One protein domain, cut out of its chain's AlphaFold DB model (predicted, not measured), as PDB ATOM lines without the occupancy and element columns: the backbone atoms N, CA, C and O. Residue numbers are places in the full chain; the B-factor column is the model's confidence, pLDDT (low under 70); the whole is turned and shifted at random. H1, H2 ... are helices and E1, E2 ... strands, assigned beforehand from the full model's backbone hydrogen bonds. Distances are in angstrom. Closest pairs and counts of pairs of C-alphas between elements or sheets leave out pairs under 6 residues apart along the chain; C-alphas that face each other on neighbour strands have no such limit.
ATOM      1  N   THR A  28     -32.434   2.639 -10.327       79.62
ATOM      2  CA  THR A  28     -31.722   3.681 -11.099       79.62
ATOM      3  C   THR A  28     -30.237   3.392 -11.336       79.62
ATOM      4  O   THR A  28     -29.736   3.684 -12.417       79.62
ATOM      5  N   ALA A  29     -29.561   2.718 -10.401       71.50
ATOM      6  CA  ALA A  29     -28.148   2.329 -10.516       71.50
ATOM      7  C   ALA A  29     -27.955   0.809 -10.717       71.50
ATOM      8  O   ALA A  29     -26.924   0.244 -10.350       71.50
ATOM      9  N   GLY A  30     -28.967   0.132 -11.279       70.50
ATOM     10  CA  GLY A  30     -29.099  -1.330 -11.218       70.50
ATOM     11  C   GLY A  30     -29.667  -1.782  -9.869       70.50
ATOM     12  O   GLY A  30     -29.738  -0.985  -8.944       70.50
ATOM     13  N   CYS A  31     -30.137  -3.028  -9.766       76.31
ATOM     14  CA  CYS A  31     -30.757  -3.573  -8.551       76.31
ATOM     15  C   CYS A  31     -29.674  -3.917  -7.509       76.31
ATOM     16  O   CYS A  31     -29.025  -4.954  -7.673       76.31
ATOM     17  N   PRO A  32     -29.432  -3.092  -6.468       78.12
ATOM     18  CA  PRO A  32     -28.395  -3.377  -5.481       78.12
ATOM     19  C   PRO A  32     -28.854  -4.569  -4.642       78.12
ATOM     20  O   PRO A  32     -29.941  -4.532  -4.063       78.12
ATOM     21  N   ALA A  33     -28.056  -5.640  -4.629       82.81
ATOM     22  CA  ALA A  33     -28.466  -6.925  -4.065       82.81
ATOM     23  C   ALA A  33     -28.925  -6.793  -2.606       82.81
ATOM     24  O   ALA A  33     -30.021  -7.225  -2.273       82.81
ATOM     25  N   ASP A  34     -28.150  -6.089  -1.783       83.19
ATOM     26  CA  ASP A  34     -28.419  -5.836  -0.368       83.19
ATOM     27  C   ASP A  34     -29.773  -5.156  -0.117       83.19
ATOM     28  O   ASP A  34     -30.540  -5.598   0.735       83.19
ATOM     29  N   ILE A  35     -30.105  -4.120  -0.889       81.44
ATOM     30  CA  ILE A  35     -31.367  -3.382  -0.734       81.44
ATOM     31  C   ILE A  35     -32.539  -4.206  -1.273       81.44
ATOM     32  O   ILE A  35     -33.609  -4.258  -0.666       81.44
ATOM     33  N   THR A  36     -32.342  -4.877  -2.409       82.88
ATOM     34  CA  THR A  36     -33.385  -5.704  -3.030       82.88
ATOM     35  C   THR A  36     -33.736  -6.921  -2.171       82.88
ATOM     36  O   THR A  36     -34.913  -7.257  -2.049       82.88
ATOM     37  N   GLU A  37     -32.742  -7.538  -1.524       85.50
ATOM     38  CA  GLU A  37     -32.919  -8.649  -0.586       85.50
ATOM     39  C   GLU A  37     -33.649  -8.184   0.675       85.50
ATOM     40  O   GLU A  37     -34.657  -8.784   1.039       85.50
ATOM     41  N   GLN A  38     -33.231  -7.066   1.283       85.06
ATOM     42  CA  GLN A  38     -33.922  -6.493   2.445       85.06
ATOM     43  C   GLN A  38     -35.394  -6.176   2.151       85.06
ATOM     44  O   GLN A  38     -36.280  -6.486   2.954       85.06
ATOM     45  N   LEU A  39     -35.682  -5.594   0.983       84.88
ATOM     46  CA  LEU A  39     -37.054  -5.310   0.574       84.88
ATOM     47  C   LEU A  39     -37.857  -6.607   0.386       84.88
ATOM     48  O   LEU A  39     -38.978  -6.706   0.890       84.88
ATOM     49  N   ALA A  40     -37.284  -7.613  -0.281       83.81
ATOM     50  CA  ALA A  40     -37.928  -8.909  -0.484       83.81
ATOM     51  C   ALA A  40     -38.222  -9.638   0.839       83.81
ATOM     52  O   ALA A  40     -39.314 -10.180   1.014       83.81
ATOM     53  N   GLU A  41     -37.297  -9.595   1.800       86.12
ATOM     54  CA  GLU A  41     -37.486 -10.151   3.145       86.12
ATOM     55  C   GLU A  41     -38.595  -9.435   3.923       86.12
ATOM     56  O   GLU A  41     -39.366 -10.074   4.642       86.12
ATOM     57  N   SER A  42     -38.715  -8.114   3.757       83.94
ATOM     58  CA  SER A  42     -39.761  -7.318   4.411       83.94
ATOM     59  C   SER A  42     -41.163  -7.559   3.828       83.94
ATOM     60  O   SER A  42     -42.170  -7.302   4.494       83.94
ATOM     61  N   LEU A  43     -41.244  -8.094   2.601       86.06
ATOM     62  CA  LEU A  43     -42.480  -8.301   1.844       86.06
ATOM     63  C   LEU A  43     -42.580  -9.738   1.293       86.06
ATOM     64  O   LEU A  43     -42.739  -9.931   0.086       86.06
ATOM     65  N   PRO A  44     -42.604 -10.775   2.156       82.06
ATOM     66  CA  PRO A  44     -42.485 -12.179   1.738       82.06
ATOM     67  C   PRO A  44     -43.676 -12.706   0.918       82.06
ATOM     68  O   PRO A  44     -43.620 -13.805   0.371       82.06
ATOM     69  N   ASN A  45     -44.775 -11.948   0.850       83.44
ATOM     70  CA  ASN A  45     -45.976 -12.305   0.087       83.44
ATOM     71  C   ASN A  45     -46.031 -11.641  -1.300       83.44
ATOM     72  O   ASN A  45     -46.996 -11.858  -2.036       83.44
ATOM     73  N   ILE A  46     -45.036 -10.818  -1.642       83.88
ATOM     74  CA  ILE A  46     -44.927 -10.130  -2.927       83.88
ATOM     75  C   ILE A  46     -43.832 -10.818  -3.735       83.88
ATOM     76  O   ILE A  46     -42.739 -11.075  -3.238       83.88
ATOM     77  N   CYS A  47     -44.134 -11.135  -4.989       86.44
ATOM     78  CA  CYS A  47     -43.110 -11.559  -5.935       86.44
ATOM     79  C   CYS A  47     -42.573 -10.313  -6.641       86.44
ATOM     80  O   CYS A  47     -43.352  -9.440  -7.020       86.44
ATOM     81  N   PHE A  48     -41.262 -10.210  -6.817       86.56
ATOM     82  CA  PHE A  48     -40.662  -9.085  -7.521       86.56
ATOM     83  C   PHE A  48     -40.088  -9.526  -8.859       86.56
ATOM     84  O   PHE A  48     -39.246 -10.420  -8.910       86.56
ATOM     85  N   ASP A  49     -40.509  -8.847  -9.922       87.00
ATOM     86  CA  ASP A  49     -39.849  -8.913 -11.218       87.00
ATOM     87  C   ASP A  49     -38.894  -7.720 -11.332       87.00
ATOM     88  O   ASP A  49     -39.316  -6.567 -11.446       87.00
ATOM     89  N   CYS A  50     -37.596  -8.003 -11.227       84.44
ATOM     90  CA  CYS A  50     -36.551  -6.985 -11.188       84.44
ATOM     91  C   CYS A  50     -36.125  -6.548 -12.593       84.44
ATOM     92  O   CYS A  50     -35.792  -7.369 -13.450       84.44
ATOM     93  N   TYR A  51     -36.060  -5.235 -12.800       81.38
ATOM     94  CA  TYR A  51     -35.660  -4.599 -14.048       81.38
ATOM     95  C   TYR A  51     -34.450  -3.687 -13.795       81.38
ATOM     96  O   TYR A  51     -34.577  -2.602 -13.222       81.38
ATOM     97  N   ALA A  52     -33.263  -4.144 -14.209       67.81
ATOM     98  CA  ALA A  52     -32.007  -3.407 -14.085       67.81
ATOM     99  C   ALA A  52     -31.740  -2.563 -15.345       67.81
ATOM    100  O   ALA A  52     -31.550  -3.145 -16.409       67.81
ATOM    101  N   THR A  53     -31.718  -1.231 -15.173       57.50
ATOM    102  CA  THR A  53     -31.365  -0.173 -16.152       57.50
ATOM    103  C   THR A  53     -32.052  -0.219 -17.532       57.50
ATOM    104  O   THR A  53     -32.701  -1.179 -17.918       57.50
ATOM    105  N   GLU A  54     -32.017   0.931 -18.216       51.72
ATOM    106  CA  GLU A  54     -32.632   1.269 -19.511       51.72
ATOM    107  C   GLU A  54     -33.513   0.204 -20.187       51.72
ATOM    108  O   GLU A  54     -33.063  -0.653 -20.942       51.72
ATOM    109  N   VAL A  55     -34.823   0.390 -20.017       53.22
ATOM    110  CA  VAL A  55     -35.857  -0.180 -20.883       53.22
ATOM    111  C   VAL A  55     -35.879  -1.712 -20.871       53.22
ATOM    112  O   VAL A  55     -35.757  -2.388 -21.895       53.22
ATOM    113  N   ALA A  56     -36.293  -2.274 -19.736       55.28
ATOM    114  CA  ALA A  56     -37.331  -3.284 -19.860       55.28
ATOM    115  C   ALA A  56     -38.493  -2.602 -20.595       55.28
ATOM    116  O   ALA A  56     -39.060  -1.647 -20.069       55.28
ATOM    117  N   SER A  57     -38.743  -2.991 -21.853       61.69
ATOM    118  CA  SER A  57     -39.808  -2.442 -22.707       61.69
ATOM    119  C   SER A  57     -41.012  -2.052 -21.857       61.69
ATOM    120  O   SER A  57     -41.432  -2.860 -21.033       61.69
ATOM    121  N   ALA A  58     -41.588  -0.859 -22.036       62.91
ATOM    122  CA  ALA A  58     -42.770  -0.457 -21.271       62.91
ATOM    123  C   ALA A  58     -43.861  -1.549 -21.281       62.91
ATOM    124  O   ALA A  58     -44.561  -1.719 -20.291       62.91
ATOM    125  N   GLN A  59     -43.927  -2.361 -22.346       69.31
ATOM    126  CA  GLN A  59     -44.785  -3.545 -22.460       69.31
ATOM    127  C   GLN A  59     -44.547  -4.607 -21.376       69.31
ATOM    128  O   GLN A  59     -45.502  -5.244 -20.949       69.31
ATOM    129  N   ASN A  60     -43.306  -4.782 -20.923       73.56
ATOM    130  CA  ASN A  60     -42.944  -5.682 -19.835       73.56
ATOM    131  C   ASN A  60     -43.466  -5.152 -18.503       73.56
ATOM    132  O   ASN A  60     -43.929  -5.947 -17.710       73.56
ATOM    133  N   ILE A  61     -43.458  -3.834 -18.278       78.00
ATOM    134  CA  ILE A  61     -43.903  -3.227 -17.011       78.00
ATOM    135  C   ILE A  61     -45.418  -2.941 -17.017       78.00
ATOM    136  O   ILE A  61     -46.069  -2.860 -15.972       78.00
ATOM    137  N   CYS A  62     -46.028  -2.821 -18.199       75.69
ATOM    138  CA  CYS A  62     -47.452  -2.543 -18.375       75.69
ATOM    139  C   CYS A  62     -48.400  -3.416 -17.525       75.69
ATOM    140  O   CYS A  62     -49.360  -2.835 -17.012       75.69
ATOM    141  N   PRO A  63     -48.170  -4.729 -17.328       82.44
ATOM    142  CA  PRO A  63     -49.054  -5.586 -16.540       82.44
ATOM    143  C   PRO A  63     -49.092  -5.269 -15.036       82.44
ATOM    144  O   PRO A  63     -50.073  -5.612 -14.379       82.44
ATOM    145  N   TYR A  64     -48.061  -4.626 -14.479       87.44
ATOM    146  CA  TYR A  64     -47.929  -4.445 -13.029       87.44
ATOM    147  C   TYR A  64     -48.649  -3.194 -12.531       87.44
ATOM    148  O   TYR A  64     -48.343  -2.078 -12.945       87.44
ATOM    149  N   LYS A  65     -49.582  -3.352 -11.592       89.69
ATOM    150  CA  LYS A  65     -50.215  -2.204 -10.923       89.69
ATOM    151  C   LYS A  65     -49.278  -1.537  -9.910       89.69
ATOM    152  O   LYS A  65     -49.284  -0.312  -9.793       89.69
ATOM    153  N   ASP A  66     -48.494  -2.355  -9.218       92.12
ATOM    154  CA  ASP A  66     -47.563  -1.937  -8.180       92.12
ATOM    155  C   ASP A  66     -46.145  -1.891  -8.758       92.12
ATOM    156  O   ASP A  66     -45.662  -2.868  -9.341       92.12
ATOM    157  N   ILE A  67     -45.493  -0.739  -8.615       91.88
ATOM    158  CA  ILE A  67     -44.108  -0.500  -9.016       91.88
ATOM    159  C   ILE A  67     -43.320  -0.134  -7.763       91.88
ATOM    160  O   ILE A  67     -43.678   0.808  -7.064       91.88
ATOM    161  N   TYR A  68     -42.235  -0.849  -7.503       92.12
ATOM    162  CA  TYR A  68     -41.264  -0.532  -6.466       92.12
ATOM    163  C   TYR A  68     -40.051   0.112  -7.124       92.12
ATOM    164  O   TYR A  68     -39.361  -0.513  -7.926       92.12
ATOM    165  N   LEU A  69     -39.824   1.381  -6.819       91.56
ATOM    166  CA  LEU A  69     -38.711   2.166  -7.319       91.56
ATOM    167  C   LEU A  69     -37.635   2.259  -6.240       91.56
ATOM    168  O   LEU A  69     -37.845   2.909  -5.216       91.56
ATOM    169  N   LEU A  70     -36.477   1.659  -6.501       90.38
ATOM    170  CA  LEU A  70     -35.269   1.871  -5.708       90.38
ATOM    171  C   LEU A  70     -34.423   2.950  -6.381       90.38
ATOM    172  O   LEU A  70     -33.989   2.789  -7.525       90.38
ATOM    173  N   ILE A  71     -34.183   4.050  -5.678       89.25
ATOM    174  CA  ILE A  71     -33.553   5.231  -6.263       89.25
ATOM    175  C   ILE A  71     -32.432   5.778  -5.386       89.25
ATOM    176  O   ILE A  71     -32.590   5.901  -4.172       89.25
ATOM    177  N   SER A  72     -31.280   6.077  -5.989       88.94
ATOM    178  CA  SER A  72     -30.184   6.701  -5.250       88.94
ATOM    179  C   SER A  72     -30.475   8.183  -5.031       88.94
ATOM    180  O   SER A  72     -30.916   8.853  -5.962       88.94
ATOM    181  N   ALA A  73     -30.164   8.713  -3.846       88.00
ATOM    182  CA  ALA A  73     -30.203  10.156  -3.596       88.00
ATOM    183  C   ALA A  73     -29.354  10.953  -4.608       88.00
ATOM    184  O   ALA A  73     -29.748  12.034  -5.042       88.00
ATOM    185  N   GLU A  74     -28.214  10.392  -5.026       88.69
ATOM    186  CA  GLU A  74     -27.301  10.991  -6.009       88.69
ATOM    187  C   GLU A  74     -27.951  11.154  -7.394       88.69
ATOM    188  O   GLU A  74     -27.623  12.095  -8.111       88.69
ATOM    189  N   ASP A  75     -28.895  10.274  -7.749       86.81
ATOM    190  CA  ASP A  75     -29.568  10.269  -9.055       86.81
ATOM    191  C   ASP A  75     -30.745  11.256  -9.138       86.81
ATOM    192  O   ASP A  75     -31.319  11.412 -10.219       86.81
ATOM    193  N   ILE A  76     -31.152  11.876  -8.020       90.25
ATOM    194  CA  ILE A  76     -32.351  12.735  -7.965       90.25
ATOM    195  C   ILE A  76     -32.125  14.149  -7.465       90.25
ATOM    196  O   ILE A  76     -32.929  15.022  -7.781       90.25
ATOM    197  N   ILE A  77     -31.059  14.397  -6.710       90.81
ATOM    198  CA  ILE A  77     -30.843  15.714  -6.112       90.81
ATOM    199  C   ILE A  77     -30.673  16.806  -7.160       90.81
ATOM    200  O   ILE A  77     -29.811  16.730  -8.038       90.81
ATOM    201  N   GLY A  78     -31.467  17.866  -7.003       91.69
ATOM    202  CA  GLY A  78     -31.455  19.046  -7.861       91.69
ATOM    203  C   GLY A  78     -32.314  18.915  -9.117       91.69
ATOM    204  O   GLY A  78     -32.324  19.853  -9.915       91.69
ATOM    205  N   ILE A  79     -33.008  17.788  -9.296       91.00
ATOM    206  CA  ILE A  79     -33.891  17.500 -10.436       91.00
ATOM    207  C   ILE A  79     -35.200  16.823  -9.998       91.00
ATOM    208  O   ILE A  79     -35.855  16.169 -10.795       91.00
ATOM    209  N   GLU A  80     -35.596  16.898  -8.726       93.19
ATOM    210  CA  GLU A  80     -36.715  16.111  -8.188       93.19
ATOM    211  C   GLU A  80     -38.059  16.390  -8.889       93.19
ATOM    212  O   GLU A  80     -38.840  15.465  -9.134       93.19
ATOM    213  N   GLU A  81     -38.324  17.647  -9.258       92.56
ATOM    214  CA  GLU A  81     -39.561  18.048  -9.943       92.56
ATOM    215  C   GLU A  81     -39.641  17.495 -11.379       92.56
ATOM    216  O   GLU A  81     -40.707  17.046 -11.817       92.56
ATOM    217  N   ASP A  82     -38.521  17.477 -12.103       92.00
ATOM    218  CA  ASP A  82     -38.409  17.052 -13.501       92.00
ATOM    219  C   ASP A  82     -37.732  15.683 -13.668       92.00
ATOM    220  O   ASP A  82     -37.487  15.241 -14.792       92.00
ATOM    221  N   TRP A  83     -37.490  14.952 -12.576       91.19
ATOM    222  CA  TRP A  83     -36.733  13.699 -12.595       91.19
ATOM    223  C   TRP A  83     -37.320  12.681 -13.574       91.19
ATOM    224  O   TRP A  83     -36.619  11.999 -14.313       91.19
ATOM    225  N   LEU A  84     -38.646  12.596 -13.623       90.50
ATOM    226  CA  LEU A  84     -39.369  11.710 -14.531       90.50
ATOM    227  C   LEU A  84     -39.256  12.106 -16.018       90.50
ATOM    228  O   LEU A  84     -39.520  11.264 -16.876       90.50
ATOM    229  N   ASP A  85     -38.876  13.348 -16.330       88.75
ATOM    230  CA  ASP A  85     -38.574  13.801 -17.697       88.75
ATOM    231  C   ASP A  85     -37.112  13.537 -18.078       88.75
ATOM    232  O   ASP A  85     -36.804  13.329 -19.255       88.75
ATOM    233  N   THR A  86     -36.212  13.519 -17.094       86.19
ATOM    234  CA  THR A  86     -34.774  13.300 -17.296       86.19
ATOM    235  C   THR A  86     -34.385  11.822 -17.219       86.19
ATOM    236  O   THR A  86     -33.442  11.392 -17.886       86.19
ATOM    237  N   THR A  87     -35.133  11.013 -16.468       84.62
ATOM    238  CA  THR A  87     -34.866   9.585 -16.278       84.62
ATOM    239  C   THR A  87     -35.315   8.730 -17.458       84.62
ATOM    240  O   THR A  87     -36.399   8.878 -18.028       84.62
ATOM    241  N   THR A  88     -34.512   7.723 -17.787       82.06
ATOM    242  CA  THR A  88     -34.894   6.675 -18.740       82.06
ATOM    243  C   THR A  88     -35.673   5.533 -18.082       82.06
ATOM    244  O   THR A  88     -36.317   4.760 -18.793       82.06
ATOM    245  N   ALA A  89     -35.692   5.454 -16.744       80.69
ATOM    246  CA  ALA A  89     -36.316   4.369 -15.981       80.69
ATOM    247  C   ALA A  89     -37.839   4.261 -16.193       80.69
ATOM    248  O   ALA A  89     -38.393   3.165 -16.148       80.69
ATOM    249  N   PHE A  90     -38.506   5.388 -16.471       83.00
ATOM    250  CA  PHE A  90     -39.957   5.459 -16.687       83.00
ATOM    251  C   PHE A  90     -40.358   5.785 -18.126       83.00
ATOM    252  O   PHE A  90     -41.540   5.984 -18.424       83.00
ATOM    253  N   LYS A  91     -39.397   5.818 -19.053       81.25
ATOM    254  CA  LYS A  91     -39.657   6.217 -20.435       81.25
ATOM    255  C   LYS A  91     -40.672   5.280 -21.096       81.25
ATOM    256  O   LYS A  91     -40.425   4.091 -21.282       81.25
ATOM    257  N   GLY A  92     -41.820   5.836 -21.485       80.31
ATOM    258  CA  GLY A  92     -42.906   5.091 -22.128       80.31
ATOM    259  C   GLY A  92     -43.803   4.295 -21.172       80.31
ATOM    260  O   GLY A  92     -44.735   3.643 -21.641       80.31
ATOM    261  N   ILE A  93     -43.572   4.355 -19.856       84.69
ATOM    262  CA  ILE A  93     -44.438   3.733 -18.850       84.69
ATOM    263  C   ILE A  93     -45.578   4.699 -18.514       84.69
ATOM    264  O   ILE A  93     -45.356   5.825 -18.078       84.69
ATOM    265  N   SER A  94     -46.826   4.256 -18.680       88.31
ATOM    266  CA  SER A  94     -47.985   5.027 -18.214       88.31
ATOM    267  C   SER A  94     -48.103   4.936 -16.695       88.31
ATOM    268  O   SER A  94     -48.412   3.865 -16.183       88.31
ATOM    269  N   LEU A  95     -47.954   6.059 -15.992       90.69
ATOM    270  CA  LEU A  95     -48.057   6.140 -14.529       90.69
ATOM    271  C   LEU A  95     -49.491   6.231 -13.988       90.69
ATOM    272  O   LEU A  95     -49.708   6.041 -12.794       90.69
ATOM    273  N   LYS A  96     -50.475   6.480 -14.856       92.81
ATOM    274  CA  LYS A  96     -51.877   6.646 -14.467       92.81
ATOM    275  C   LYS A  96     -52.391   5.465 -13.627       92.81
ATOM    276  O   LYS A  96     -52.364   4.328 -14.091       92.81
ATOM    277  N   GLU A  97     -52.898   5.775 -12.432       90.62
ATOM    278  CA  GLU A  97     -53.514   4.860 -11.456       90.62
ATOM    279  C   GLU A  97     -52.592   3.735 -10.946       90.62
ATOM    280  O   GLU A  97     -53.064   2.754 -10.362       90.62
ATOM    281  N   ARG A  98     -51.273   3.870 -11.137       91.19
ATOM    282  CA  ARG A  98     -50.280   2.932 -10.600       91.19
ATOM    283  C   ARG A  98     -49.861   3.320  -9.196       91.19
ATOM    284  O   ARG A  98     -49.663   4.501  -8.921       91.19
ATOM    285  N   ASN A  99     -49.653   2.323  -8.345       94.44
ATOM    286  CA  ASN A  99     -49.003   2.539  -7.061       94.44
ATOM    287  C   ASN A  99     -47.492   2.550  -7.292       94.44
ATOM    288  O   ASN A  99     -46.960   1.612  -7.890       94.44
ATOM    289  N   VAL A 100     -46.811   3.602  -6.844       94.12
ATOM    290  CA  VAL A 100     -45.352   3.706  -6.965       94.12
ATOM    291  C   VAL A 100     -44.752   3.806  -5.573       94.12
ATOM    292  O   VAL A 100     -44.819   4.851  -4.936       94.12
ATOM    293  N   PHE A 101     -44.180   2.712  -5.095       94.38
ATOM    294  CA  PHE A 101     -43.508   2.632  -3.806       94.38
ATOM    295  C   PHE A 101     -42.045   3.031  -3.992       94.38
ATOM    296  O   PHE A 101     -41.292   2.323  -4.652       94.38
ATOM    297  N   ILE A 102     -41.655   4.183  -3.460       92.56
ATOM    298  CA  ILE A 102     -40.330   4.772  -3.650       92.56
ATOM    299  C   ILE A 102     -39.496   4.511  -2.406       92.56
ATOM    300  O   ILE A 102     -39.904   4.876  -1.307       92.56
ATOM    301  N   GLN A 103     -38.322   3.915  -2.576       89.94
ATOM    302  CA  GLN A 103     -37.333   3.744  -1.521       89.94
ATOM    303  C   GLN A 103     -36.022   4.386  -1.962       89.94
ATOM    304  O   GLN A 103     -35.396   3.971  -2.941       89.94
ATOM    305  N   GLY A 104     -35.626   5.421  -1.229       88.75
ATOM    306  CA  GLY A 104     -34.331   6.060  -1.391       88.75
ATOM    307  C   GLY A 104     -33.221   5.235  -0.752       88.75
ATOM    308  O   GLY A 104     -33.412   4.710   0.343       88.75
ATOM    309  N   TYR A 105     -32.046   5.196  -1.370       86.25
ATOM    310  CA  TYR A 105     -30.825   4.674  -0.753       86.25
ATOM    311  C   TYR A 105     -29.641   5.623  -0.969       86.25
ATOM    312  O   TYR A 105     -29.686   6.500  -1.835       86.25
ATOM    313  N   ARG A 106     -28.577   5.441  -0.174       84.12
ATOM    314  CA  ARG A 106     -27.452   6.390  -0.040       84.12
ATOM    315  C   ARG A 106     -27.877   7.768   0.484       84.12
ATOM    316  O   ARG A 106     -27.379   8.802   0.044       84.12
ATOM    317  N   ASN A 107     -28.825   7.783   1.418       80.12
ATOM    318  CA  ASN A 107     -29.360   9.019   1.996       80.12
ATOM    319  C   ASN A 107     -28.466   9.593   3.115       80.12
ATOM    320  O   ASN A 107     -28.815  10.598   3.730       80.12
ATOM    321  N   GLU A 108     -27.337   8.950   3.441       79.44
ATOM    322  CA  GLU A 108     -26.544   9.284   4.633       79.44
ATOM    323  C   GLU A 108     -25.785  10.611   4.486       79.44
ATOM    324  O   GLU A 108     -25.461  11.253   5.485       79.44
ATOM    325  N   LEU A 109     -25.493  11.024   3.249       74.69
ATOM    326  CA  LEU A 109     -24.746  12.251   2.936       74.69
ATOM    327  C   LEU A 109     -25.606  13.331   2.278       74.69
ATOM    328  O   LEU A 109     -25.200  14.491   2.205       74.69
ATOM    329  N   LEU A 110     -26.768  12.942   1.770       82.94
ATOM    330  CA  LEU A 110     -27.549  13.696   0.811       82.94
ATOM    331  C   LEU A 110     -29.030  13.360   1.019       82.94
ATOM    332  O   LEU A 110     -29.395  12.188   1.053       82.94
ATOM    333  N   SER A 111     -29.877  14.381   1.176       85.31
ATOM    334  CA  SER A 111     -31.318  14.200   1.376       85.31
ATOM    335  C   SER A 111     -32.090  14.914   0.263       85.31
ATOM    336  O   SER A 111     -32.066  16.145   0.221       85.31
ATOM    337  N   PRO A 112     -32.720  14.159  -0.650       89.50
ATOM    338  CA  PRO A 112     -33.559  14.695  -1.718       89.50
ATOM    339  C   PRO A 112     -34.819  15.384  -1.197       89.50
ATOM    340  O   PRO A 112     -35.328  15.039  -0.123       89.50
ATOM    341  N   ASP A 113     -35.384  16.286  -1.999       93.44
ATOM    342  CA  ASP A 113     -36.747  16.767  -1.767       93.44
ATOM    343  C   ASP A 113     -37.765  15.683  -2.161       93.44
ATOM    344  O   ASP A 113     -38.253  15.590  -3.293       93.44
ATOM    345  N   TRP A 114     -38.082  14.820  -1.195       92.00
ATOM    346  CA  TRP A 114     -39.045  13.740  -1.390       92.00
ATOM    347  C   TRP A 114     -40.442  14.252  -1.737       92.00
ATOM    348  O   TRP A 114     -41.157  13.578  -2.473       92.00
ATOM    349  N   GLU A 115     -40.852  15.417  -1.235       94.38
ATOM    350  CA  GLU A 115     -42.177  15.965  -1.526       94.38
ATOM    351  C   GLU A 115     -42.270  16.419  -2.985       94.38
ATOM    352  O   GLU A 115     -43.256  16.099  -3.662       94.38
ATOM    353  N   ALA A 116     -41.226  17.074  -3.499       95.19
ATOM    354  CA  ALA A 116     -41.115  17.434  -4.909       95.19
ATOM    355  C   ALA A 116     -41.140  16.190  -5.812       95.19
ATOM    356  O   ALA A 116     -41.919  16.129  -6.770       95.19
ATOM    357  N   LEU A 117     -40.375  15.149  -5.457       95.00
ATOM    358  CA  LEU A 117     -40.352  13.894  -6.213       95.00
ATOM    359  C   LEU A 117     -41.734  13.221  -6.230       95.00
ATOM    360  O   LEU A 117     -42.255  12.885  -7.296       95.00
ATOM    361  N   LEU A 118     -42.365  13.051  -5.062       95.88
ATOM    362  CA  LEU A 118     -43.709  12.470  -4.947       95.88
ATOM    363  C   LEU A 118     -44.734  13.290  -5.747       95.88
ATOM    364  O   LEU A 118     -45.570  12.720  -6.452       95.88
ATOM    365  N   SER A 119     -44.644  14.619  -5.706       95.88
ATOM    366  CA  SER A 119     -45.510  15.510  -6.482       95.88
ATOM    367  C   SER A 119     -45.332  15.315  -7.990       95.88
ATOM    368  O   SER A 119     -46.325  15.258  -8.721       95.88
ATOM    369  N   SER A 120     -44.097  15.112  -8.465       94.69
ATOM    370  CA  SER A 120     -43.812  14.811  -9.875       94.69
ATOM    371  C   SER A 120     -44.495  13.515 -10.337       94.69
ATOM    372  O   SER A 120     -45.114  13.478 -11.409       94.69
ATOM    373  N   PHE A 121     -44.485  12.464  -9.510       95.56
ATOM    374  CA  PHE A 121     -45.219  11.220  -9.783       95.56
ATOM    375  C   PHE A 121     -46.739  11.421  -9.781       95.56
ATOM    376  O   PHE A 121     -47.425  10.992 -10.715       95.56
ATOM    377  N   ALA A 122     -47.268  12.092  -8.756       96.06
ATOM    378  CA  ALA A 122     -48.698  12.353  -8.623       96.06
ATOM    379  C   ALA A 122     -49.241  13.188  -9.797       96.06
ATOM    380  O   ALA A 122     -50.316  12.893 -10.321       96.06
ATOM    381  N   SER A 123     -48.469  14.168 -10.285       95.06
ATOM    382  CA  SER A 123     -48.834  14.992 -11.448       95.06
ATOM    383  C   SER A 123     -49.019  14.177 -12.740       95.06
ATOM    384  O   SER A 123     -49.820  14.548 -13.598       95.06
ATOM    385  N   ARG A 124     -48.344  13.021 -12.855       93.56
ATOM    386  CA  ARG A 124     -48.489  12.060 -13.965       93.56
ATOM    387  C   ARG A 124     -49.542  10.974 -13.694       93.56
ATOM    388  O   ARG A 124     -49.674  10.025 -14.470       93.56
ATOM    389  N   GLY A 125     -50.315  11.120 -12.618       94.00
ATOM    390  CA  GLY A 125     -51.446  10.262 -12.269       94.00
ATOM    391  C   GLY A 125     -51.090   9.011 -11.468       94.00
ATOM    392  O   GLY A 125     -51.957   8.148 -11.335       94.00
ATOM    393  N   ALA A 126     -49.861   8.888 -10.957       95.69
ATOM    394  CA  ALA A 126     -49.507   7.819 -10.024       95.69
ATOM    395  C   ALA A 126     -50.086   8.067  -8.622       95.69
ATOM    396  O   ALA A 126     -50.480   9.178  -8.269       95.69
ATOM    397  N   LEU A 127     -50.071   7.015  -7.805       97.00
ATOM    398  CA  LEU A 127     -50.288   7.030  -6.363       97.00
ATOM    399  C   LEU A 127     -48.944   6.722  -5.680       97.00
ATOM    400  O   LEU A 127     -48.657   5.555  -5.390       97.00
ATOM    401  N   PRO A 128     -48.065   7.724  -5.514       95.81
ATOM    402  CA  PRO A 128     -46.731   7.491  -4.994       95.81
ATOM    403  C   PRO A 128     -46.739   7.372  -3.464       95.81
ATOM    404  O   PRO A 128     -47.477   8.073  -2.771       95.81
ATOM    405  N   VAL A 129     -45.903   6.482  -2.936       94.38
ATOM    406  CA  VAL A 129     -45.744   6.212  -1.505       94.38
ATOM    407  C   VAL A 129     -44.258   6.150  -1.200       94.38
ATOM    408  O   VAL A 129     -43.552   5.321  -1.765       94.38
ATOM    409  N   LEU A 130     -43.781   6.994  -0.287       91.38
ATOM    410  CA  LEU A 130     -42.424   6.876   0.231       91.38
ATOM    411  C   LEU A 130     -42.372   5.717   1.234       91.38
ATOM    412  O   LEU A 130     -43.070   5.732   2.251       91.38
ATOM    413  N   LEU A 131     -41.563   4.705   0.939       85.94
ATOM    414  CA  LEU A 131     -41.189   3.674   1.897       85.94
ATOM    415  C   LEU A 131     -40.205   4.313   2.884       85.94
ATOM    416  O   LEU A 131     -39.293   5.028   2.472       85.94
TER     417      LEU A 131
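Overview. This is residues 28 to 131 of the 134 residues of an uncharacterized protein of Oceanospirillaceae bacterium (UniProt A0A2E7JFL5). A small parallel sheet, E2, E3 and E4, makes the core, with H4 packed over E4 on one face, while H1 and E1 lie toward E2, away from H4. Residues 41 to 47, of which 41 and 42 belong to H1 and 46 and 47 to E1, stick out; short H2 and H3 lie off the sheet. The printed part has 104 residues, with four named helices and four named strands in the order H1, E1, H2, E2, H3, E3, H4, E4 along the chain; the class is mixed, helices and strands, with 53 residues in named elements. It is compact, with a radius of gyration of the C-alphas of 13.0 A and spans of 33 by 30 by 22 A.

Along the chain. H1, residues 33 to 42, begins at C-alpha 33 (-28.466, -6.925, -4.065) and is 14.1 A long. E1, residues 46 to 52, spans 18.3 A; H2 is residues 58 to 61. E2, residues 66 to 72, spans 19.6 A; H3 is residues 83 to 86. E3, residues 99 to 105, spans 19.4 A; H4, residues 114 to 123, spans 14.1 A. E4, residues 127 to 130, ends at C-alpha 130 (-42.424, 6.876, 0.231).

Arrangement. E2 and E3 are parallel at 21 degrees, with N 69 and O 101 2.8 A apart. E3 and E4 are parallel at 24 degrees, with N 102 and O 129 2.8 A apart. E2, H3, E3 and E3, H4, E4 are strand-helix-strand units, parallel neighbour strands joined through a helix, with right-handed crossovers. H4 is over E4 at a height over the sheet of 8.1 A, along the strands at 10 degrees on the local plane: two layers, helix on sheet. H3 and H4 touch, the closest C-alphas being Leu 84 and Ser 120, 7.1 A. H1 only grazes the sheet with residues 35 to 39. E1 pairs with no named strand but is near E2. H2 and H3 are not on the sheet. Every O i to N i+4 pair is within hydrogen-bond range in H1 and H4; H2 and H3 are too short for one.

Size, cuts and confidence. The C-alphas farthest apart, Gln 59 and Leu 109, are 36.0 A apart. The printed part has no cut; the link from H3 to E3, residues 87 to 98, is long. Residues 52 to 59 of this model have pLDDT under 70.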